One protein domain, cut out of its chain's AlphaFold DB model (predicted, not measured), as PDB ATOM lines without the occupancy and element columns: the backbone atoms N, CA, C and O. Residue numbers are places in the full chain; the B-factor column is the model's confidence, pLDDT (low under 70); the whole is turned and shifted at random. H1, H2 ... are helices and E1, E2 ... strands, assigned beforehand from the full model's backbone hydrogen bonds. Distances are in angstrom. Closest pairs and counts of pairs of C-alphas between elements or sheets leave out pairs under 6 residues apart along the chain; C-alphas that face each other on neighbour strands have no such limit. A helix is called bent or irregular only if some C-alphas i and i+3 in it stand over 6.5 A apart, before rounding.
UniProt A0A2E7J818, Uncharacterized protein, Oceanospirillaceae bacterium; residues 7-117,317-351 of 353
ATOM      1  N   SER A   7      10.414 -34.068  10.160       83.69
ATOM      2  CA  SER A   7       9.788 -35.262  10.741       83.69
ATOM      3  C   SER A   7       8.331 -35.469  10.302       83.69
ATOM      4  O   SER A   7       7.847 -36.603  10.253       83.69
ATOM      5  N   ASN A   8       7.630 -34.397   9.930       88.00
ATOM      6  CA  ASN A   8       6.239 -34.434   9.481       88.00
ATOM      7  C   ASN A   8       6.083 -34.690   7.979       88.00
ATOM      8  O   ASN A   8       4.947 -34.853   7.521       88.00
ATOM      9  N   TYR A   9       7.183 -34.739   7.225       91.62
ATOM     10  CA  TYR A   9       7.134 -35.026   5.797       91.62
ATOM     11  C   TYR A   9       6.653 -36.457   5.554       91.62
ATOM     12  O   TYR A   9       6.856 -37.362   6.373       91.62
ATOM     13  N   LEU A  10       6.007 -36.653   4.409       92.38
ATOM     14  CA  LEU A  10       5.559 -37.962   3.956       92.38
ATOM     15  C   LEU A  10       6.549 -38.517   2.942       92.38
ATOM     16  O   LEU A  10       7.108 -37.766   2.149       92.38
ATOM     17  N   VAL A  11       6.728 -39.837   2.928       92.38
ATOM     18  CA  VAL A  11       7.388 -40.507   1.799       92.38
ATOM     19  C   VAL A  11       6.595 -40.176   0.532       92.38
ATOM     20  O   VAL A  11       5.370 -40.285   0.544       92.38
ATOM     21  N   TYR A  12       7.260 -39.756  -0.542       92.06
ATOM     22  CA  TYR A  12       6.600 -39.277  -1.758       92.06
ATOM     23  C   TYR A  12       5.748 -40.368  -2.419       92.06
ATOM     24  O   TYR A  12       4.544 -40.189  -2.620       92.06
ATOM     25  N   SER A  13       6.345 -41.530  -2.694       87.06
ATOM     26  CA  SER A  13       5.687 -42.652  -3.370       87.06
ATOM     27  C   SER A  13       6.006 -43.998  -2.719       87.06
ATOM     28  O   SER A  13       6.994 -44.140  -1.997       87.06
ATOM     29  N   SER A  14       5.171 -45.003  -2.979       73.31
ATOM     30  CA  SER A  14       5.418 -46.383  -2.547       73.31
ATOM     31  C   SER A  14       6.649 -46.998  -3.217       73.31
ATOM     32  O   SER A  14       7.327 -47.793  -2.583       73.31
ATOM     33  N   GLU A  15       6.993 -46.577  -4.436       66.12
ATOM     34  CA  GLU A  15       8.200 -47.018  -5.155       66.12
ATOM     35  C   GLU A  15       9.484 -46.671  -4.379       66.12
ATOM     36  O   GLU A  15      10.449 -47.429  -4.384       66.12
ATOM     37  N   ALA A  16       9.474 -45.576  -3.608       60.00
ATOM     38  CA  ALA A  16      10.576 -45.227  -2.709       60.00
ATOM     39  C   ALA A  16      10.754 -46.223  -1.544       60.00
ATOM     40  O   ALA A  16      11.840 -46.308  -0.974       60.00
ATOM     41  N   LYS A  17       9.704 -46.973  -1.169       57.25
ATOM     42  CA  LYS A  17       9.754 -47.972  -0.085       57.25
ATOM     43  C   LYS A  17      10.467 -49.261  -0.510       57.25
ATOM     44  O   LYS A  17      10.902 -50.006   0.361       57.25
ATOM     45  N   GLU A  18      10.618 -49.512  -1.811       56.12
ATOM     46  CA  GLU A  18      11.236 -50.733  -2.353       56.12
ATOM     47  C   GLU A  18      12.778 -50.672  -2.407       56.12
ATOM     48  O   GLU A  18      13.423 -51.616  -2.854       56.12
ATOM     49  N   GLY A  19      13.391 -49.587  -1.914       55.62
ATOM     50  CA  GLY A  19      14.849 -49.474  -1.763       55.62
ATOM     51  C   GLY A  19      15.606 -49.074  -3.035       55.62
ATOM     52  O   GLY A  19      16.828 -49.205  -3.089       55.62
ATOM     53  N   VAL A  20      14.909 -48.571  -4.057       59.69
ATOM     54  CA  VAL A  20      15.536 -48.081  -5.293       59.69
ATOM     55  C   VAL A  20      15.932 -46.609  -5.134       59.69
ATOM     56  O   VAL A  20      15.108 -45.702  -5.259       59.69
ATOM     57  N   GLY A  21      17.221 -46.367  -4.886       71.38
ATOM     58  CA  GLY A  21      17.785 -45.020  -4.750       71.38
ATOM     59  C   GLY A  21      17.536 -44.380  -3.380       71.38
ATOM     60  O   GLY A  21      17.245 -45.055  -2.395       71.38
ATOM     61  N   ARG A  22      17.706 -43.056  -3.292       80.00
ATOM     62  CA  ARG A  22      17.468 -42.293  -2.055       80.00
ATOM     63  C   ARG A  22      15.972 -42.151  -1.784       80.00
ATOM     64  O   ARG A  22      15.184 -41.963  -2.710       80.00
ATOM     65  N   ALA A  23      15.594 -42.160  -0.506       87.38
ATOM     66  CA  ALA A  23      14.232 -41.842  -0.104       87.38
ATOM     67  C   ALA A  23      13.883 -40.400  -0.503       87.38
ATOM     68  O   ALA A  23      14.670 -39.473  -0.291       87.38
ATOM     69  N   VAL A  24      12.694 -40.223  -1.073       90.62
ATOM     70  CA  VAL A  24      12.136 -38.914  -1.415       90.62
ATOM     71  C   VAL A  24      10.977 -38.648  -0.467       90.62
ATOM     72  O   VAL A  24      10.060 -39.461  -0.336       90.62
ATOM     73  N   TYR A  25      11.034 -37.507   0.198       92.56
ATOM     74  CA  TYR A  25      10.050 -37.008   1.137       92.56
ATOM     75  C   TYR A  25       9.462 -35.705   0.603       92.56
ATOM     76  O   TYR A  25      10.145 -34.935  -0.067       92.56
ATOM     77  N   ILE A  26       8.204 -35.434   0.923       94.12
ATOM     78  CA  ILE A  26       7.504 -34.221   0.502       94.12
ATOM     79  C   ILE A  26       6.676 -33.659   1.651       94.12
ATOM     80  O   ILE A  26       6.088 -34.411   2.441       94.12
ATOM     81  N   ASP A  27       6.648 -32.334   1.744       93.44
ATOM     82  CA  ASP A  27       5.794 -31.635   2.690       93.44
ATOM     83  C   ASP A  27       4.310 -31.908   2.353       93.44
ATOM     84  O   ASP A  27       3.851 -31.569   1.256       93.44
ATOM     85  N   PRO A  28       3.520 -32.501   3.270       91.06
ATOM     86  CA  PRO A  28       2.093 -32.723   3.043       91.06
ATOM     87  C   PRO A  28       1.285 -31.437   2.812       91.06
ATOM     88  O   PRO A  28       0.189 -31.520   2.258       91.06
ATOM     89  N   SER A  29       1.785 -30.263   3.215       90.38
ATOM     90  CA  SER A  29       1.134 -28.973   2.945       90.38
ATOM     91  C   SER A  29       1.067 -28.644   1.447       90.38
ATOM     92  O   SER A  29       0.178 -27.914   1.011       90.38
ATOM     93  N   LEU A  30       1.936 -29.256   0.635       92.94
ATOM     94  CA  LEU A  30       1.999 -29.040  -0.809       92.94
ATOM     95  C   LEU A  30       0.901 -29.761  -1.588       92.94
ATOM     96  O   LEU A  30       0.900 -29.681  -2.807       92.94
ATOM     97  N   ILE A  31      -0.034 -30.469  -0.954       93.12
ATOM     98  CA  ILE A  31      -1.009 -31.298  -1.680       93.12
ATOM     99  C   ILE A  31      -1.860 -30.508  -2.689       93.12
ATOM    100  O   ILE A  31      -2.080 -30.979  -3.807       93.12
ATOM    101  N   ALA A  32      -2.267 -29.286  -2.338       92.31
ATOM    102  CA  ALA A  32      -2.983 -28.387  -3.238       92.31
ATOM    103  C   ALA A  32      -2.063 -27.878  -4.361       92.31
ATOM    104  O   ALA A  32      -2.390 -28.033  -5.534       92.31
ATOM    105  N   THR A  33      -0.868 -27.389  -4.012       93.25
ATOM    106  CA  THR A  33       0.135 -26.883  -4.971       93.25
ATOM    107  C   THR A  33       0.591 -27.954  -5.959       93.25
ATOM    108  O   THR A  33       0.722 -27.698  -7.152       93.25
ATOM    109  N   PHE A  34       0.803 -29.176  -5.480       94.19
ATOM    110  CA  PHE A  34       1.149 -30.330  -6.296       94.19
ATOM    111  C   PHE A  34       0.025 -30.652  -7.273       94.19
ATOM    112  O   PHE A  34       0.290 -30.906  -8.442       94.19
ATOM    113  N   THR A  35      -1.229 -30.598  -6.824       93.31
ATOM    114  CA  THR A  35      -2.374 -30.821  -7.709       93.31
ATOM    115  C   THR A  35      -2.467 -29.732  -8.773       93.31
ATOM    116  O   THR A  35      -2.566 -30.062  -9.945       93.31
ATOM    117  N   GLU A  36      -2.335 -28.462  -8.393       91.94
ATOM    118  CA  GLU A  36      -2.343 -27.315  -9.312       91.94
ATOM    119  C   GLU A  36      -1.208 -27.377 -10.352       91.94
ATOM    120  O   GLU A  36      -1.429 -27.106 -11.530       91.94
ATOM    121  N   CYS A  37       0.015 -27.727  -9.938       92.12
ATOM    122  CA  CYS A  37       1.190 -27.685 -10.815       92.12
ATOM    123  C   CYS A  37       1.391 -28.968 -11.629       92.12
ATOM    124  O   CYS A  37       1.840 -28.912 -12.774       92.12
ATOM    125  N   VAL A  38       1.128 -30.129 -11.022       92.25
ATOM    126  CA  VAL A  38       1.426 -31.441 -11.608       92.25
ATOM    127  C   VAL A  38       0.183 -32.079 -12.194       92.25
ATOM    128  O   VAL A  38       0.307 -32.695 -13.242       92.25
ATOM    129  N   ASP A  39      -0.980 -31.938 -11.553       88.62
ATOM    130  CA  ASP A  39      -2.248 -32.603 -11.888       88.62
ATOM    131  C   ASP A  39      -2.088 -34.081 -12.326       88.62
ATOM    132  O   ASP A  39      -2.139 -34.412 -13.514       88.62
ATOM    133  N   PRO A  40      -1.904 -35.011 -11.373       86.62
ATOM    134  CA  PRO A  40      -1.721 -36.435 -11.669       86.62
ATOM    135  C   PRO A  40      -2.947 -37.159 -12.253       86.62
ATOM    136  O   PRO A  40      -2.873 -38.371 -12.494       86.62
ATOM    137  N   THR A  41      -4.084 -36.473 -12.437       87.12
ATOM    138  CA  THR A  41      -5.289 -37.088 -13.013       87.12
ATOM    139  C   THR A  41      -5.117 -37.341 -14.513       87.12
ATOM    140  O   THR A  41      -5.533 -38.396 -15.005       87.12
ATOM    141  N   CYS A  42      -4.419 -36.447 -15.220       88.75
ATOM    142  CA  CYS A  42      -4.132 -36.583 -16.643       88.75
ATOM    143  C   CYS A  42      -2.799 -37.305 -16.914       88.75
ATOM    144  O   CYS A  42      -1.935 -37.435 -16.044       88.75
ATOM    145  N   GLU A  43      -2.627 -37.810 -18.140       91.00
ATOM    146  CA  GLU A  43      -1.450 -38.602 -18.530       91.00
ATOM    147  C   GLU A  43      -0.142 -37.813 -18.389       91.00
ATOM    148  O   GLU A  43       0.812 -38.299 -17.781       91.00
ATOM    149  N   VAL A  44      -0.122 -36.571 -18.882       91.12
ATOM    150  CA  VAL A  44       1.048 -35.684 -18.798       91.12
ATOM    151  C   VAL A  44       1.458 -35.473 -17.340       91.12
ATOM    152  O   VAL A  44       2.627 -35.632 -16.992       91.12
ATOM    153  N   GLY A  45       0.499 -35.172 -16.465       90.69
ATOM    154  CA  GLY A  45       0.773 -34.966 -15.049       90.69
ATOM    155  C   GLY A  45       1.206 -36.225 -14.312       90.69
ATOM    156  O   GLY A  45       2.116 -36.177 -13.484       90.69
ATOM    157  N   ARG A  46       0.635 -37.384 -14.657       91.25
ATOM    158  CA  ARG A  46       1.080 -38.680 -14.131       91.25
ATOM    159  C   ARG A  46       2.530 -38.973 -14.512       91.25
ATOM    160  O   ARG A  46       3.303 -39.404 -13.658       91.25
ATOM    161  N   ASN A  47       2.910 -38.692 -15.757       91.94
ATOM    162  CA  ASN A  47       4.283 -38.856 -16.229       91.94
ATOM    163  C   ASN A  47       5.246 -37.931 -15.472       91.94
ATOM    164  O   ASN A  47       6.287 -38.394 -15.008       91.94
ATOM    165  N   VAL A  48       4.881 -36.660 -15.261       92.75
ATOM    166  CA  VAL A  48       5.672 -35.730 -14.434       92.75
ATOM    167  C   VAL A  48       5.798 -36.244 -12.995       92.75
ATOM    168  O   VAL A  48       6.902 -36.282 -12.458       92.75
ATOM    169  N   ALA A  49       4.710 -36.717 -12.378       92.62
ATOM    170  CA  ALA A  49       4.733 -37.248 -11.014       92.62
ATOM    171  C   ALA A  49       5.686 -38.451 -10.851       92.62
ATOM    172  O   ALA A  49       6.383 -38.541  -9.836       92.62
ATOM    173  N   ILE A  50       5.743 -39.347 -11.841       90.31
ATOM    174  CA  ILE A  50       6.683 -40.481 -11.875       90.31
ATOM    175  C   ILE A  50       8.123 -39.979 -12.058       90.31
ATOM    176  O   ILE A  50       9.029 -40.405 -11.338       90.31
ATOM    177  N   GLN A  51       8.341 -39.028 -12.971       90.31
ATOM    178  CA  GLN A  51       9.665 -38.450 -13.213       90.31
ATOM    179  C   GLN A  51      10.232 -37.742 -11.976       90.31
ATOM    180  O   GLN A  51      11.433 -37.845 -11.737       90.31
ATOM    181  N   ILE A  52       9.393 -37.084 -11.161       91.81
ATOM    182  CA  ILE A  52       9.814 -36.483  -9.883       91.81
ATOM    183  C   ILE A  52      10.467 -37.538  -8.983       91.81
ATOM    184  O   ILE A  52      11.581 -37.325  -8.506       91.81
ATOM    185  N   GLN A  53       9.811 -38.688  -8.791       89.25
ATOM    186  CA  GLN A  53      10.361 -39.779  -7.983       89.25
ATOM    187  C   GLN A  53      11.678 -40.295  -8.569       89.25
ATOM    188  O   GLN A  53      12.672 -40.370  -7.852       89.25
ATOM    189  N   GLN A  54      11.686 -40.642  -9.860       87.19
ATOM    190  CA  GLN A  54      12.832 -41.272 -10.522       87.19
ATOM    191  C   GLN A  54      14.066 -40.369 -10.547       87.19
ATOM    192  O   GLN A  54      15.181 -40.818 -10.279       87.19
ATOM    193  N   GLN A  55      13.882 -39.085 -10.865       87.50
ATOM    194  CA  GLN A  55      14.998 -38.153 -10.932       87.50
ATOM    195  C   GLN A  55      15.548 -37.889  -9.534       87.50
ATOM    196  O   GLN A  55      16.735 -38.113  -9.312       87.50
ATOM    197  N   LEU A  56      14.705 -37.514  -8.568       87.69
ATOM    198  CA  LEU A  56      15.176 -37.145  -7.231       87.69
ATOM    199  C   LEU A  56      15.753 -38.326  -6.441       87.69
ATOM    200  O   LEU A  56      16.706 -38.124  -5.688       87.69
ATOM    201  N   SER A  57      15.259 -39.554  -6.636       84.31
ATOM    202  CA  SER A  57      15.847 -40.741  -5.996       84.31
ATOM    203  C   SER A  57      17.241 -41.078  -6.539       84.31
ATOM    204  O   SER A  57      18.069 -41.631  -5.809       84.31
ATOM    205  N   SER A  58      17.519 -40.721  -7.799       75.81
ATOM    206  CA  SER A  58      18.797 -40.962  -8.485       75.81
ATOM    207  C   SER A  58      19.824 -39.831  -8.324       75.81
ATOM    208  O   SER A  58      21.008 -40.029  -8.605       75.81
ATOM    209  N   THR A  59      19.414 -38.645  -7.855       64.19
ATOM    210  CA  THR A  59      20.286 -37.464  -7.786       64.19
ATOM    211  C   THR A  59      21.340 -37.591  -6.679       64.19
ATOM    212  O   THR A  59      21.122 -37.257  -5.511       64.19
ATOM    213  N   ALA A  60      22.553 -37.987  -7.067       51.06
ATOM    214  CA  ALA A  60      23.774 -37.807  -6.287       51.06
ATOM    215  C   ALA A  60      24.283 -36.355  -6.417       51.06
ATOM    216  O   ALA A  60      25.308 -36.101  -7.026       51.06
ATOM    217  N   GLY A  61      23.517 -35.384  -5.915       52.81
ATOM    218  CA  GLY A  61      23.956 -34.009  -5.619       52.81
ATOM    219  C   GLY A  61      24.835 -33.208  -6.606       52.81
ATOM    220  O   GLY A  61      25.502 -32.310  -6.105       52.81
ATOM    221  N   GLY A  62      24.911 -33.458  -7.928       49.06
ATOM    222  CA  GLY A  62      25.968 -32.751  -8.683       49.06
ATOM    223  C   GLY A  62      25.992 -32.661 -10.209       49.06
ATOM    224  O   GLY A  62      27.030 -32.250 -10.710       49.06
ATOM    225  N   VAL A  63      24.944 -32.989 -10.984       44.41
ATOM    226  CA  VAL A  63      25.042 -32.802 -12.464       44.41
ATOM    227  C   VAL A  63      23.836 -32.120 -13.126       44.41
ATOM    228  O   VAL A  63      24.019 -31.410 -14.107       44.41
ATOM    229  N   LYS A  64      22.610 -32.281 -12.607       53.84
ATOM    230  CA  LYS A  64      21.391 -31.646 -13.168       53.84
ATOM    231  C   LYS A  64      20.621 -30.756 -12.186       53.84
ATOM    232  O   LYS A  64      19.615 -30.163 -12.560       53.84
ATOM    233  N   SER A  65      21.074 -30.687 -10.937       59.19
ATOM    234  CA  SER A  65      20.465 -29.872  -9.889       59.19
ATOM    235  C   SER A  65      21.083 -28.482  -9.882       59.19
ATOM    236  O   SER A  65      22.304 -28.366  -9.770       59.19
ATOM    237  N   GLY A  66      20.256 -27.447  -9.949       62.91
ATOM    238  CA  GLY A  66      20.709 -26.098  -9.642       62.91
ATOM    239  C   GLY A  66      20.693 -25.852  -8.134       62.91
ATOM    240  O   GLY A  66      19.974 -26.526  -7.394       62.91
ATOM    241  N   GLN A  67      21.491 -24.896  -7.673       66.38
ATOM    242  CA  GLN A  67      21.505 -24.454  -6.279       66.38
ATOM    243  C   GLN A  67      20.607 -23.225  -6.120       66.38
ATOM    244  O   GLN A  67      20.626 -22.338  -6.975       66.38
ATOM    245  N   SER A  68      19.800 -23.185  -5.060       59.06
ATOM    246  CA  SER A  68      18.927 -22.050  -4.755       59.06
ATOM    247  C   SER A  68      19.754 -20.805  -4.413       59.06
ATOM    248  O   SER A  68      20.808 -20.890  -3.781       59.06
ATOM    249  N   VAL A  69      19.284 -19.627  -4.820       55.31
ATOM    250  CA  VAL A  69      19.936 -18.358  -4.472       55.31
ATOM    251  C   VAL A  69      19.612 -18.032  -3.015       55.31
ATOM    252  O   VAL A  69      18.454 -17.822  -2.670       55.31
ATOM    253  N   GLY A  70      20.639 -17.963  -2.167       52.91
ATOM    254  CA  GLY A  70      20.516 -17.527  -0.771       52.91
ATOM    255  C   GLY A  70      20.553 -18.639   0.280       52.91
ATOM    256  O   GLY A  70      20.753 -18.324   1.450       52.91
ATOM    257  N   ASP A  71      20.453 -19.914  -0.111       62.72
ATOM    258  CA  ASP A  71      20.677 -21.054   0.789       62.72
ATOM    259  C   ASP A  71      21.496 -22.141   0.082       62.72
ATOM    260  O   ASP A  71      21.043 -22.788  -0.864       62.72
ATOM    261  N   ALA A  72      22.725 -22.353   0.562       59.03
ATOM    262  CA  ALA A  72      23.639 -23.328  -0.016       59.03
ATOM    263  C   ALA A  72      23.158 -24.783   0.147       59.03
ATOM    264  O   ALA A  72      23.636 -25.661  -0.573       59.03
ATOM    265  N   ALA A  73      22.231 -25.039   1.075       67.25
ATOM    266  CA  ALA A  73      21.651 -26.353   1.328       67.25
ATOM    267  C   ALA A  73      20.384 -26.634   0.497       67.25
ATOM    268  O   ALA A  73      19.875 -27.760   0.528       67.25
ATOM    269  N   GLU A  74      19.875 -25.643  -0.241       78.62
ATOM    270  CA  GLU A  74      18.690 -25.780  -1.085       78.62
ATOM    271  C   GLU A  74      19.055 -25.984  -2.553       78.62
ATOM    272  O   GLU A  74      19.880 -25.282  -3.143       78.62
ATOM    273  N   PHE A  75      18.379 -26.947  -3.164       84.44
ATOM    274  CA  PHE A  75      18.550 -27.336  -4.551       84.44
ATOM    275  C   PHE A  75      17.219 -27.243  -5.285       84.44
ATOM    276  O   PHE A  75      16.143 -27.257  -4.682       84.44
ATOM    277  N   TYR A  76      17.286 -27.208  -6.609       86.44
ATOM    278  CA  TYR A  76      16.116 -27.383  -7.450       86.44
ATOM    279  C   TYR A  76      16.410 -28.276  -8.655       86.44
ATOM    280  O   TYR A  76      17.557 -28.441  -9.078       86.44
ATOM    281  N   SER A  77      15.360 -28.869  -9.216       86.75
ATOM    282  CA  SER A  77      15.408 -29.618 -10.476       86.75
ATOM    283  C   SER A  77      14.188 -29.293 -11.328       86.75
ATOM    284  O   SER A  77      13.076 -29.202 -10.808       86.75
ATOM    285  N   ASP A  78      14.413 -29.132 -12.630       87.81
ATOM    286  CA  ASP A  78      13.360 -28.919 -13.623       87.81
ATOM    287  C   ASP A  78      12.947 -30.275 -14.202       87.81
ATOM    288  O   ASP A  78      13.788 -31.015 -14.715       87.81
ATOM    289  N   ILE A  79      11.664 -30.610 -14.090       89.44
ATOM    290  CA  ILE A  79      11.127 -31.941 -14.381       89.44
ATOM    291  C   ILE A  79       9.937 -31.813 -15.332       89.44
ATOM    292  O   ILE A  79       9.031 -31.009 -15.108       89.44
ATOM    293  N   GLY A  80       9.937 -32.631 -16.384       87.56
ATOM    294  CA  GLY A  80       8.964 -32.583 -17.472       87.56
ATOM    295  C   GLY A  80       9.501 -31.888 -18.725       87.56
ATOM    296  O   GLY A  80      10.710 -31.820 -18.949       87.56
ATOM    297  N   SER A  81       8.587 -31.398 -19.565       84.19
ATOM    298  CA  SER A  81       8.903 -30.713 -20.826       84.19
ATOM    299  C   SER A  81       8.218 -29.355 -20.874       84.19
ATOM    300  O   SER A  81       7.034 -29.257 -20.558       84.19
ATOM    301  N   ILE A  82       8.947 -28.313 -21.282       76.69
ATOM    302  CA  ILE A  82       8.426 -26.940 -21.393       76.69
ATOM    303  C   ILE A  82       7.239 -26.877 -22.366       76.69
ATOM    304  O   ILE A  82       6.287 -26.153 -22.098       76.69
ATOM    305  N   ASP A  83       7.259 -27.686 -23.427       75.19
ATOM    306  CA  ASP A  83       6.211 -27.713 -24.459       75.19
ATOM    307  C   ASP A  83       4.934 -28.449 -24.020       75.19
ATOM    308  O   ASP A  83       3.939 -28.457 -24.740       75.19
ATOM    309  N   GLN A  84       4.958 -29.116 -22.862       81.00
ATOM    310  CA  GLN A  84       3.809 -29.847 -22.320       81.00
ATOM    311  C   GLN A  84       3.499 -29.385 -20.898       81.00
ATOM    312  O   GLN A  84       2.568 -28.623 -20.655       81.00
ATOM    313  N   ARG A  85       4.287 -29.867 -19.936       87.31
ATOM    314  CA  ARG A  85       4.197 -29.524 -18.521       87.31
ATOM    315  C   ARG A  85       5.586 -29.667 -17.923       87.31
ATOM    316  O   ARG A  85       6.139 -30.767 -17.886       87.31
ATOM    317  N   CYS A  86       6.132 -28.551 -17.464       88.12
ATOM    318  CA  CYS A  86       7.398 -28.499 -16.752       88.12
ATOM    319  C   CYS A  86       7.159 -27.903 -15.367       88.12
ATOM    320  O   CYS A  86       6.451 -26.898 -15.226       88.12
ATOM    321  N   VAL A  87       7.762 -28.516 -14.354       91.62
ATOM    322  CA  VAL A  87       7.752 -28.024 -12.980       91.62
ATOM    323  C   VAL A  87       9.173 -27.929 -12.445       91.62
ATOM    324  O   VAL A  87      10.009 -28.787 -12.713       91.62
ATOM    325  N   ARG A  88       9.438 -26.895 -11.655       90.00
ATOM    326  CA  ARG A  88      10.629 -26.789 -10.824       90.00
ATOM    327  C   ARG A  88      10.297 -27.298  -9.433       90.00
ATOM    328  O   ARG A  88       9.405 -26.761  -8.780       90.00
ATOM    329  N   VAL A  89      11.021 -28.314  -8.990       90.94
ATOM    330  CA  VAL A  89      10.899 -28.880  -7.645       90.94
ATOM    331  C   VAL A  89      12.044 -28.353  -6.793       90.94
ATOM    332  O   VAL A  89      13.199 -28.550  -7.163       90.94
ATOM    333  N   PHE A  90      11.728 -27.707  -5.673       89.38
ATOM    334  CA  PHE A  90      12.696 -27.209  -4.694       89.38
ATOM    335  C   PHE A  90      12.812 -28.191  -3.535       89.38
ATOM    336  O   PHE A  90      11.804 -28.659  -2.991       89.38
ATOM    337  N   TYR A  91      14.045 -28.535  -3.180       89.00
ATOM    338  CA  TYR A  91      14.308 -29.568  -2.195       89.00
ATOM    339  C   TYR A  91      15.625 -29.373  -1.444       89.00
ATOM    340  O   TYR A  91      16.567 -28.744  -1.922       89.00
ATOM    341  N   ARG A  92      15.718 -30.014  -0.277       87.88
ATOM    342  CA  ARG A  92      16.953 -30.157   0.510       87.88
ATOM    343  C   ARG A  92      17.426 -31.607   0.492       87.88
ATOM    344  O   ARG A  92      16.609 -32.521   0.411       87.88
ATOM    345  N   ILE A  93      18.736 -31.834   0.566       85.88
ATOM    346  CA  ILE A  93      19.316 -33.183   0.657       85.88
ATOM    347  C   ILE A  93      19.925 -33.370   2.048       85.88
ATOM    348  O   ILE A  93      20.866 -32.665   2.399       85.88
ATOM    349  N   LEU A  94      19.456 -34.371   2.797       85.19
ATOM    350  CA  LEU A  94      20.089 -34.817   4.041       85.19
ATOM    351  C   LEU A  94      20.859 -36.118   3.787       85.19
ATOM    352  O   LEU A  94      20.284 -37.098   3.316       85.19
ATOM    353  N   GLN A  95      22.167 -36.127   4.063       74.81
ATOM    354  CA  GLN A  95      23.056 -37.255   3.732       74.81
ATOM    355  C   GLN A  95      23.369 -38.194   4.906       74.81
ATOM    356  O   GLN A  95      23.798 -39.320   4.677       74.81
ATOM    357  N   VAL A  96      23.166 -37.751   6.145       69.50
ATOM    358  CA  VAL A  96      23.498 -38.497   7.372       69.50
ATOM    359  C   VAL A  96      22.255 -38.546   8.261       69.50
ATOM    360  O   VAL A  96      21.317 -37.787   8.012       69.50
ATOM    361  N   GLU A  97      22.227 -39.413   9.280       61.16
ATOM    362  CA  GLU A  97      21.259 -39.302  10.380       61.16
ATOM    363  C   GLU A  97      21.407 -37.908  11.005       61.16
ATOM    364  O   GLU A  97      22.280 -37.651  11.831       61.16
ATOM    365  N   SER A  98      20.621 -36.958  10.503       53.09
ATOM    366  CA  SER A  98      20.677 -35.576  10.943       53.09
ATOM    367  C   SER A  98      20.156 -35.517  12.370       53.09
ATOM    368  O   SER A  98      19.101 -36.074  12.662       53.09
ATOM    369  N   THR A  99      20.818 -34.756  13.236       53.78
ATOM    370  CA  THR A  99      20.279 -34.398  14.558       53.78
ATOM    371  C   THR A  99      19.047 -33.489  14.470       53.78
ATOM    372  O   THR A  99      18.413 -33.197  15.482       53.78
ATOM    373  N   GLU A 100      18.706 -33.010  13.271       60.50
ATOM    374  CA  GLU A 100      17.432 -32.359  12.988       60.50
ATOM    375  C   GLU A 100      16.294 -33.378  13.118       60.50
ATOM    376  O   GLU A 100      16.415 -34.495  12.622       60.50
ATOM    377  N   ASN A 101      15.181 -32.994  13.758       72.25
ATOM    378  CA  ASN A 101      13.935 -33.773  13.811       72.25
ATOM    379  C   ASN A 101      13.425 -34.061  12.379       72.25
ATOM    380  O   ASN A 101      12.559 -33.348  11.867       72.25
ATOM    381  N   SER A 102      13.969 -35.092  11.731       78.00
ATOM    382  CA  SER A 102      13.741 -35.472  10.335       78.00
ATOM    383  C   SER A 102      13.277 -36.930  10.223       78.00
ATOM    384  O   SER A 102      13.138 -37.644  11.217       78.00
ATOM    385  N   ARG A 103      12.972 -37.372   8.998       81.62
ATOM    386  CA  ARG A 103      12.609 -38.768   8.677       81.62
ATOM    387  C   ARG A 103      13.828 -39.651   8.354       81.62
ATOM    388  O   ARG A 103      13.627 -40.819   8.032       81.62
ATOM    389  N   GLY A 104      15.043 -39.107   8.442       84.69
ATOM    390  CA  GLY A 104      16.295 -39.773   8.077       84.69
ATOM    391  C   GLY A 104      16.936 -39.216   6.796       84.69
ATOM    392  O   GLY A 104      16.514 -38.188   6.273       84.69
ATOM    393  N   PRO A 105      17.987 -39.864   6.273       85.31
ATOM    394  CA  PRO A 105      18.640 -39.432   5.040       85.31
ATOM    395  C   PRO A 105      17.693 -39.476   3.833       85.31
ATOM    396  O   PRO A 105      16.942 -40.435   3.652       85.31
ATOM    397  N   GLY A 106      17.759 -38.470   2.962       87.56
ATOM    398  CA  GLY A 106      16.931 -38.413   1.759       87.56
ATOM    399  C   GLY A 106      16.797 -37.022   1.151       87.56
ATOM    400  O   GLY A 106      17.497 -36.078   1.522       87.56
ATOM    401  N   VAL A 107      15.891 -36.919   0.184       89.56
ATOM    402  CA  VAL A 107      15.536 -35.679  -0.513       89.56
ATOM    403  C   VAL A 107      14.216 -35.156   0.040       89.56
ATOM    404  O   VAL A 107      13.234 -35.886   0.043       89.56
ATOM    405  N   TYR A 108      14.178 -33.906   0.488       90.62
ATOM    406  CA  TYR A 108      13.023 -33.272   1.126       90.62
ATOM    407  C   TYR A 108      12.464 -32.164   0.237       90.62
ATOM    408  O   TYR A 108      13.024 -31.072   0.197       90.62
ATOM    409  N   ILE A 109      11.367 -32.444  -0.467       93.31
ATOM    410  CA  ILE A 109      10.654 -31.496  -1.330       93.31
ATOM    411  C   ILE A 109       9.828 -30.540  -0.471       93.31
ATOM    412  O   ILE A 109       8.919 -30.981   0.237       93.31
ATOM    413  N   HIS A 110      10.111 -29.245  -0.578       90.88
ATOM    414  CA  HIS A 110       9.444 -28.202   0.206       90.88
ATOM    415  C   HIS A 110       8.715 -27.153  -0.642       90.88
ATOM    416  O   HIS A 110       7.939 -26.382  -0.086       90.88
ATOM    417  N   ASP A 111       8.917 -27.122  -1.964       90.94
ATOM    418  CA  ASP A 111       8.122 -26.285  -2.870       90.94
ATOM    419  C   ASP A 111       8.121 -26.842  -4.304       90.94
ATOM    420  O   ASP A 111       9.030 -27.574  -4.709       90.94
ATOM    421  N   ILE A 112       7.090 -26.502  -5.081       92.06
ATOM    422  CA  ILE A 112       6.931 -26.889  -6.488       92.06
ATOM    423  C   ILE A 112       6.310 -25.721  -7.247       92.06
ATOM    424  O   ILE A 112       5.284 -25.183  -6.834       92.06
ATOM    425  N   LYS A 113       6.895 -25.362  -8.393       90.44
ATOM    426  CA  LYS A 113       6.385 -24.289  -9.256       90.44
ATOM    427  C   LYS A 113       6.266 -24.739 -10.697       90.44
ATOM    428  O   LYS A 113       7.161 -25.400 -11.212       90.44
ATOM    429  N   ARG A 114       5.187 -24.342 -11.368       89.31
ATOM    430  CA  ARG A 114       5.038 -24.522 -12.819       89.31
ATOM    431  C   ARG A 114       5.929 -23.554 -13.595       89.31
ATOM    432  O   ARG A 114       6.287 -22.490 -13.090       89.31
ATOM    433  N   PHE A 115       6.241 -23.914 -14.831       87.81
ATOM    434  CA  PHE A 115       6.791 -22.990 -15.817       87.81
ATOM    435  C   PHE A 115       5.681 -22.271 -16.568       87.81
ATOM    436  O   PHE A 115       4.601 -22.823 -16.766       87.81
ATOM    437  N   GLN A 116       5.975 -21.054 -17.013       87.00
ATOM    438  CA  GLN A 116       5.056 -20.261 -17.806       87.00
ATOM    439  C   GLN A 116       5.800 -19.563 -18.940       87.00
ATOM    440  O   GLN A 116       6.744 -18.817 -18.693       87.00
ATOM    441  N   ASN A 117       5.387 -19.808 -20.185       86.75
ATOM    442  CA  ASN A 117       5.989 -19.151 -21.344       86.75
ATOM    443  C   ASN A 117       5.662 -17.651 -21.341       86.75
ATOM    444  O   ASN A 117       4.546 -17.270 -21.010       86.75
ATOM    445  N   SER A 317     -18.092 -23.609   5.288       87.62
ATOM    446  CA  SER A 317     -18.669 -24.482   4.255       87.62
ATOM    447  C   SER A 317     -18.577 -25.961   4.648       87.62
ATOM    448  O   SER A 317     -17.488 -26.471   4.932       87.62
ATOM    449  N   GLU A 318     -19.714 -26.662   4.622       87.44
ATOM    450  CA  GLU A 318     -19.818 -28.090   4.956       87.44
ATOM    451  C   GLU A 318     -18.975 -28.971   4.021       87.44
ATOM    452  O   GLU A 318     -18.318 -29.913   4.479       87.44
ATOM    453  N   ASP A 319     -18.912 -28.624   2.734       85.62
ATOM    454  CA  ASP A 319     -18.111 -29.342   1.740       85.62
ATOM    455  C   ASP A 319     -16.617 -29.251   2.057       85.62
ATOM    456  O   ASP A 319     -15.901 -30.258   2.042       85.62
ATOM    457  N   THR A 320     -16.147 -28.055   2.419       86.62
ATOM    458  CA  THR A 320     -14.764 -27.830   2.854       86.62
ATOM    459  C   THR A 320     -14.453 -28.604   4.129       86.62
ATOM    460  O   THR A 320     -13.442 -29.304   4.201       86.62
ATOM    461  N   ILE A 321     -15.332 -28.529   5.133       88.62
ATOM    462  CA  ILE A 321     -15.148 -29.228   6.410       88.62
ATOM    463  C   ILE A 321     -15.071 -30.743   6.180       88.62
ATOM    464  O   ILE A 321     -14.187 -31.419   6.716       88.62
ATOM    465  N   THR A 322     -15.955 -31.284   5.342       88.56
ATOM    466  CA  THR A 322     -15.994 -32.706   4.984       88.56
ATOM    467  C   THR A 322     -14.725 -33.136   4.248       88.56
ATOM    468  O   THR A 322     -14.105 -34.140   4.614       88.56
ATOM    469  N   ALA A 323     -14.287 -32.356   3.255       87.62
ATOM    470  CA  ALA A 323     -13.046 -32.591   2.521       87.62
ATOM    471  C   ALA A 323     -11.824 -32.617   3.451       87.62
ATOM    472  O   ALA A 323     -11.004 -33.542   3.401       87.62
ATOM    473  N   PHE A 324     -11.726 -31.643   4.352       88.75
ATOM    474  CA  PHE A 324     -10.617 -31.550   5.287       88.75
ATOM    475  C   PHE A 324     -10.630 -32.669   6.339       88.75
ATOM    476  O   PHE A 324      -9.582 -33.227   6.683       88.75
ATOM    477  N   ASN A 325     -11.812 -33.069   6.813       89.75
ATOM    478  CA  ASN A 325     -11.957 -34.217   7.705       89.75
ATOM    479  C   ASN A 325     -11.516 -35.515   7.023       89.75
ATOM    480  O   ASN A 325     -10.805 -36.311   7.636       89.75
ATOM    481  N   LYS A 326     -11.834 -35.699   5.735       90.88
ATOM    482  CA  LYS A 326     -11.330 -36.833   4.946       90.88
ATOM    483  C   LYS A 326      -9.798 -36.850   4.897       90.88
ATOM    484  O   LYS A 326      -9.199 -37.900   5.128       90.88
ATOM    485  N   TYR A 327      -9.157 -35.700   4.662       90.62
ATOM    486  CA  TYR A 327      -7.693 -35.571   4.718       90.62
ATOM    487  C   TYR A 327      -7.122 -35.987   6.083       90.62
ATOM    488  O   TYR A 327      -6.197 -36.804   6.151       90.62
ATOM    489  N   ARG A 328      -7.698 -35.478   7.182       89.50
ATOM    490  CA  ARG A 328      -7.269 -35.822   8.548       89.50
ATOM    491  C   ARG A 328      -7.421 -37.313   8.847       89.50
ATOM    492  O   ARG A 328      -6.504 -37.922   9.397       89.50
ATOM    493  N   GLU A 329      -8.549 -37.900   8.465       90.69
ATOM    494  CA  GLU A 329      -8.844 -39.314   8.690       90.69
ATOM    495  C   GLU A 329      -7.886 -40.231   7.928       90.69
ATOM    496  O   GLU A 329      -7.360 -41.175   8.516       90.69
ATOM    497  N   LEU A 330      -7.585 -39.927   6.660       89.94
ATOM    498  CA  LEU A 330      -6.605 -40.683   5.869       89.94
ATOM    499  C   LEU A 330      -5.221 -40.673   6.526       89.94
ATOM    500  O   LEU A 330      -4.594 -41.728   6.661       89.94
ATOM    501  N   LYS A 331      -4.777 -39.500   6.995       85.69
ATOM    502  CA  LYS A 331      -3.485 -39.333   7.675       85.69
ATOM    503  C   LYS A 331      -3.427 -40.071   9.018       85.69
ATOM    504  O   LYS A 331      -2.363 -40.549   9.399       85.69
ATOM    505  N   LYS A 332      -4.553 -40.173   9.735       86.31
ATOM    506  CA  LYS A 332      -4.640 -40.841  11.045       86.31
ATOM    507  C   LYS A 332      -4.757 -42.365  10.937       86.31
ATOM    508  O   LYS A 332      -4.136 -43.074  11.721       86.31
ATOM    509  N   LYS A 333      -5.573 -42.867  10.006       84.06
ATOM    510  CA  LYS A 333      -5.920 -44.297   9.891       84.06
ATOM    511  C   LYS A 333      -4.873 -45.144   9.180       84.06
ATOM    512  O   LYS A 333      -4.905 -46.361   9.322       84.06
ATOM    513  N   THR A 334      -3.965 -44.518   8.437       80.94
ATOM    514  CA  THR A 334      -2.988 -45.223   7.602       80.94
ATOM    515  C   THR A 334      -1.572 -44.936   8.109       80.94
ATOM    516  O   THR A 334      -0.958 -43.946   7.698       80.94
ATOM    517  N   PRO A 335      -1.033 -45.768   9.021       76.75
ATOM    518  CA  PRO A 335       0.356 -45.660   9.445       76.75
ATOM    519  C   PRO A 335       1.278 -45.690   8.221       76.75
ATOM    520  O   PRO A 335       1.162 -46.572   7.375       76.75
ATOM    521  N   ASN A 336       2.198 -44.729   8.124       82.50
ATOM    522  CA  ASN A 336       3.155 -44.615   7.014       82.50
ATOM    523  C   ASN A 336       2.525 -44.419   5.620       82.50
ATOM    524  O   ASN A 336       3.117 -44.846   4.618       82.50
ATOM    525  N   ILE A 337       1.361 -43.761   5.544       90.94
ATOM    526  CA  ILE A 337       0.800 -43.291   4.271       90.94
ATOM    527  C   ILE A 337       1.825 -42.445   3.508       90.94
ATOM    528  O   ILE A 337       2.480 -41.563   4.073       90.94
ATOM    529  N   THR A 338       1.987 -42.733   2.223       92.06
ATOM    530  CA  THR A 338       2.780 -41.911   1.307       92.06
ATOM    531  C   THR A 338       1.968 -40.719   0.822       92.06
ATOM    532  O   THR A 338       0.738 -40.725   0.844       92.06
ATOM    533  N   PHE A 339       2.646 -39.691   0.327       93.56
ATOM    534  CA  PHE A 339       1.991 -38.553  -0.302       93.56
ATOM    535  C   PHE A 339       1.142 -38.983  -1.505       93.56
ATOM    536  O   PHE A 339       0.002 -38.546  -1.632       93.56
ATOM    537  N   SER A 340       1.646 -39.899  -2.337       90.94
ATOM    538  CA  SER A 340       0.897 -40.436  -3.480       90.94
ATOM    539  C   SER A 340      -0.381 -41.185  -3.068       90.94
ATOM    540  O   SER A 340      -1.425 -41.006  -3.695       90.94
ATOM    541  N   GLU A 341      -0.338 -41.979  -1.992       92.00
ATOM    542  CA  GLU A 341      -1.510 -42.679  -1.445       92.00
ATOM    543  C   GLU A 341      -2.507 -41.694  -0.832       92.00
ATOM    544  O   GLU A 341      -3.709 -41.817  -1.059       92.00
ATOM    545  N   LEU A 342      -2.017 -40.688  -0.104       92.31
ATOM    546  CA  LEU A 342      -2.841 -39.622   0.460       92.31
ATOM    547  C   LEU A 342      -3.564 -38.836  -0.641       92.31
ATOM    548  O   LEU A 342      -4.776 -38.644  -0.560       92.31
ATOM    549  N   TRP A 343      -2.839 -38.430  -1.685       92.44
ATOM    550  CA  TRP A 343      -3.388 -37.719  -2.837       92.44
ATOM    551  C   TRP A 343      -4.465 -38.554  -3.546       92.44
ATOM    552  O   TRP A 343      -5.591 -38.089  -3.727       92.44
ATOM    553  N   ARG A 344      -4.176 -39.829  -3.851       89.75
ATOM    554  CA  ARG A 344      -5.154 -40.751  -4.463       89.75
ATOM    555  C   ARG A 344      -6.376 -40.967  -3.571       89.75
ATOM    556  O   ARG A 344      -7.496 -41.004  -4.072       89.75
ATOM    557  N   GLY A 345      -6.177 -41.086  -2.257       88.56
ATOM    558  CA  GLY A 345      -7.252 -41.264  -1.282       88.56
ATOM    559  C   GLY A 345      -8.205 -40.070  -1.213       88.56
ATOM    560  O   GLY A 345      -9.405 -40.248  -0.979       88.56
ATOM    561  N   LEU A 346      -7.713 -38.854  -1.464       88.69
ATOM    562  CA  LEU A 346      -8.558 -37.665  -1.565       88.69
ATOM    563  C   LEU A 346      -9.419 -37.680  -2.834       88.69
ATOM    564  O   LEU A 346     -10.603 -37.335  -2.747       88.69
ATOM    565  N   GLY A 347      -8.907 -38.213  -3.946       82.94
ATOM    566  CA  GLY A 347      -9.687 -38.495  -5.154       82.94
ATOM    567  C   GLY A 347     -10.383 -37.244  -5.697       82.94
ATOM    568  O   GLY A 347      -9.744 -36.210  -5.857       82.94
ATOM    569  N   GLY A 348     -11.703 -37.309  -5.918       75.69
ATOM    570  CA  GLY A 348     -12.509 -36.187  -6.436       75.69
ATOM    571  C   GLY A 348     -12.427 -34.878  -5.630       75.69
ATOM    572  O   GLY A 348     -12.713 -33.814  -6.166       75.69
ATOM    573  N   VAL A 349     -11.952 -34.923  -4.378       80.69
ATOM    574  CA  VAL A 349     -11.656 -33.736  -3.546       80.69
ATOM    575  C   VAL A 349     -10.482 -32.911  -4.099       80.69
ATOM    576  O   VAL A 349     -10.285 -31.767  -3.702       80.69
ATOM    577  N   LEU A 350      -9.700 -33.457  -5.025       80.62
ATOM    578  CA  LEU A 350      -8.588 -32.776  -5.691       80.62
ATOM    579  C   LEU A 350      -8.799 -32.660  -7.208       80.62
ATOM    580  O   LEU A 350      -7.873 -32.304  -7.925       80.62
ATOM    581  N   ALA A 351      -9.987 -32.984  -7.722       73.50
ATOM    582  CA  ALA A 351     -10.244 -32.880  -9.152       73.50
ATOM    583  C   ALA A 351     -10.252 -31.410  -9.604       73.50
ATOM    584  O   ALA A 351     -10.895 -30.576  -8.966       73.50
TER     585      ALA A 351
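AT A GLANCE: This is residues 7 to 117 and 317 to 351 of the 353 residues of an uncharacterized protein of Oceanospirillaceae bacterium (UniProt A0A2E7J818). A strongly twisted four-stranded sheet curls round the helix H3, and H2 also packs on this sheet, over E4. A helical hairpin, H4 and H5, joins this body through H5, which packs on H2; H4 is the element farthest from the mean of the C-alphas. The printed part has 146 residues with five named helices and four named strands, in the order H1 E1 H2 H3 E2 E3 E4 H4 H5, and its class is mixed, helices and strands. The mixed sheet runs E1 E4 E3 E2, with E1 parallel to E4 and the other neighbours antiparallel. The whole is compact, with a radius of gyration of the C-alphas of 15.4 A and spans of 47 by 41 by 31 A.

IN THESE COORDINATES: H1 is residues 14 to 18, with C-alpha 14 at (5.418, -46.383, -2.547), and E1 is residues 24 to 26. H2, residues 28 to 38, is 14.7 A long, and H3, residues 43 to 58, is 22.7 A. E2, residues 74 to 81, is 22.6 A long; E3, residues 85 to 94, is 28.1 A; E4, residues 106 to 117, is 32.0 A and bends by 60 degrees at residue 110. After the cut, H4, residues 318 to 333, is 21.9 A long, and H5, residues 339 to 350, is 13.2 A, with C-alpha 350 at (-8.588, -32.776, -5.691). H2 and H5 are irregular: C-alphas 29 and 32 are 7.5 A apart, and C-alphas 345 and 348 are 8.9 A apart.

HOW THE PARTS SIT: E2, E3 and E4 form a meander, each strand the antiparallel neighbour of the one before; N 77 and O 89 are 3.0 A apart, and N 108 and O 92 2.8 A. E1 is parallel to E4, with N 25 and O 107 at 2.7 A. H3 is on one face of the sheet, giving two layers, helix and sheet; its closest C-alphas to E2 are those of Val 48 and Gly 80, 5.5 A. H2 is on the sheet at a height of 8.8 A. H2 and H3 touch at a steep tilt of 53 degrees, closest at C-alphas Val 38 and Gly 45, 5.0 A, with residues 45 to 49 of H3 alone. H2 and H5 touch at a steep tilt of 65 degrees, closest at C-alphas Pro 28 and Phe 339, 6.7 A. H4 and H5 touch at a shallow tilt of 20 degrees, opposite ways, closest at C-alphas Ala 323 and Val 349, 6.3 A. The helix packing is mostly crossed, at an angle rather than side by side, but only just: 1 of these 3 pairs is at a shallow tilt. H1 and H3 are close but not clearly touching, with C-alphas Ala 16 and Gln 53 at 7.6 A. In H4 every O i to N i+4 pair is within hydrogen-bond range; the counts are 5 of 7 in H2, 11 of 12 in H3, 5 of 8 in H5 and 0 of 1 in H1, where 2 of 2 O i to N i+3 pairs are.

THE WHOLE: The two C-alphas farthest apart, those of Val 63 and Glu 318, are 48.4 A apart. Residues 118 to 316 are not printed, and C-alphas 117 and 317 are 35.9 A apart across the cut. The links from H3 to E2 and from E3 to E4 are long. The model's pLDDT is under 70 in residues 15 to 20, 59 to 73 and 96 to 100.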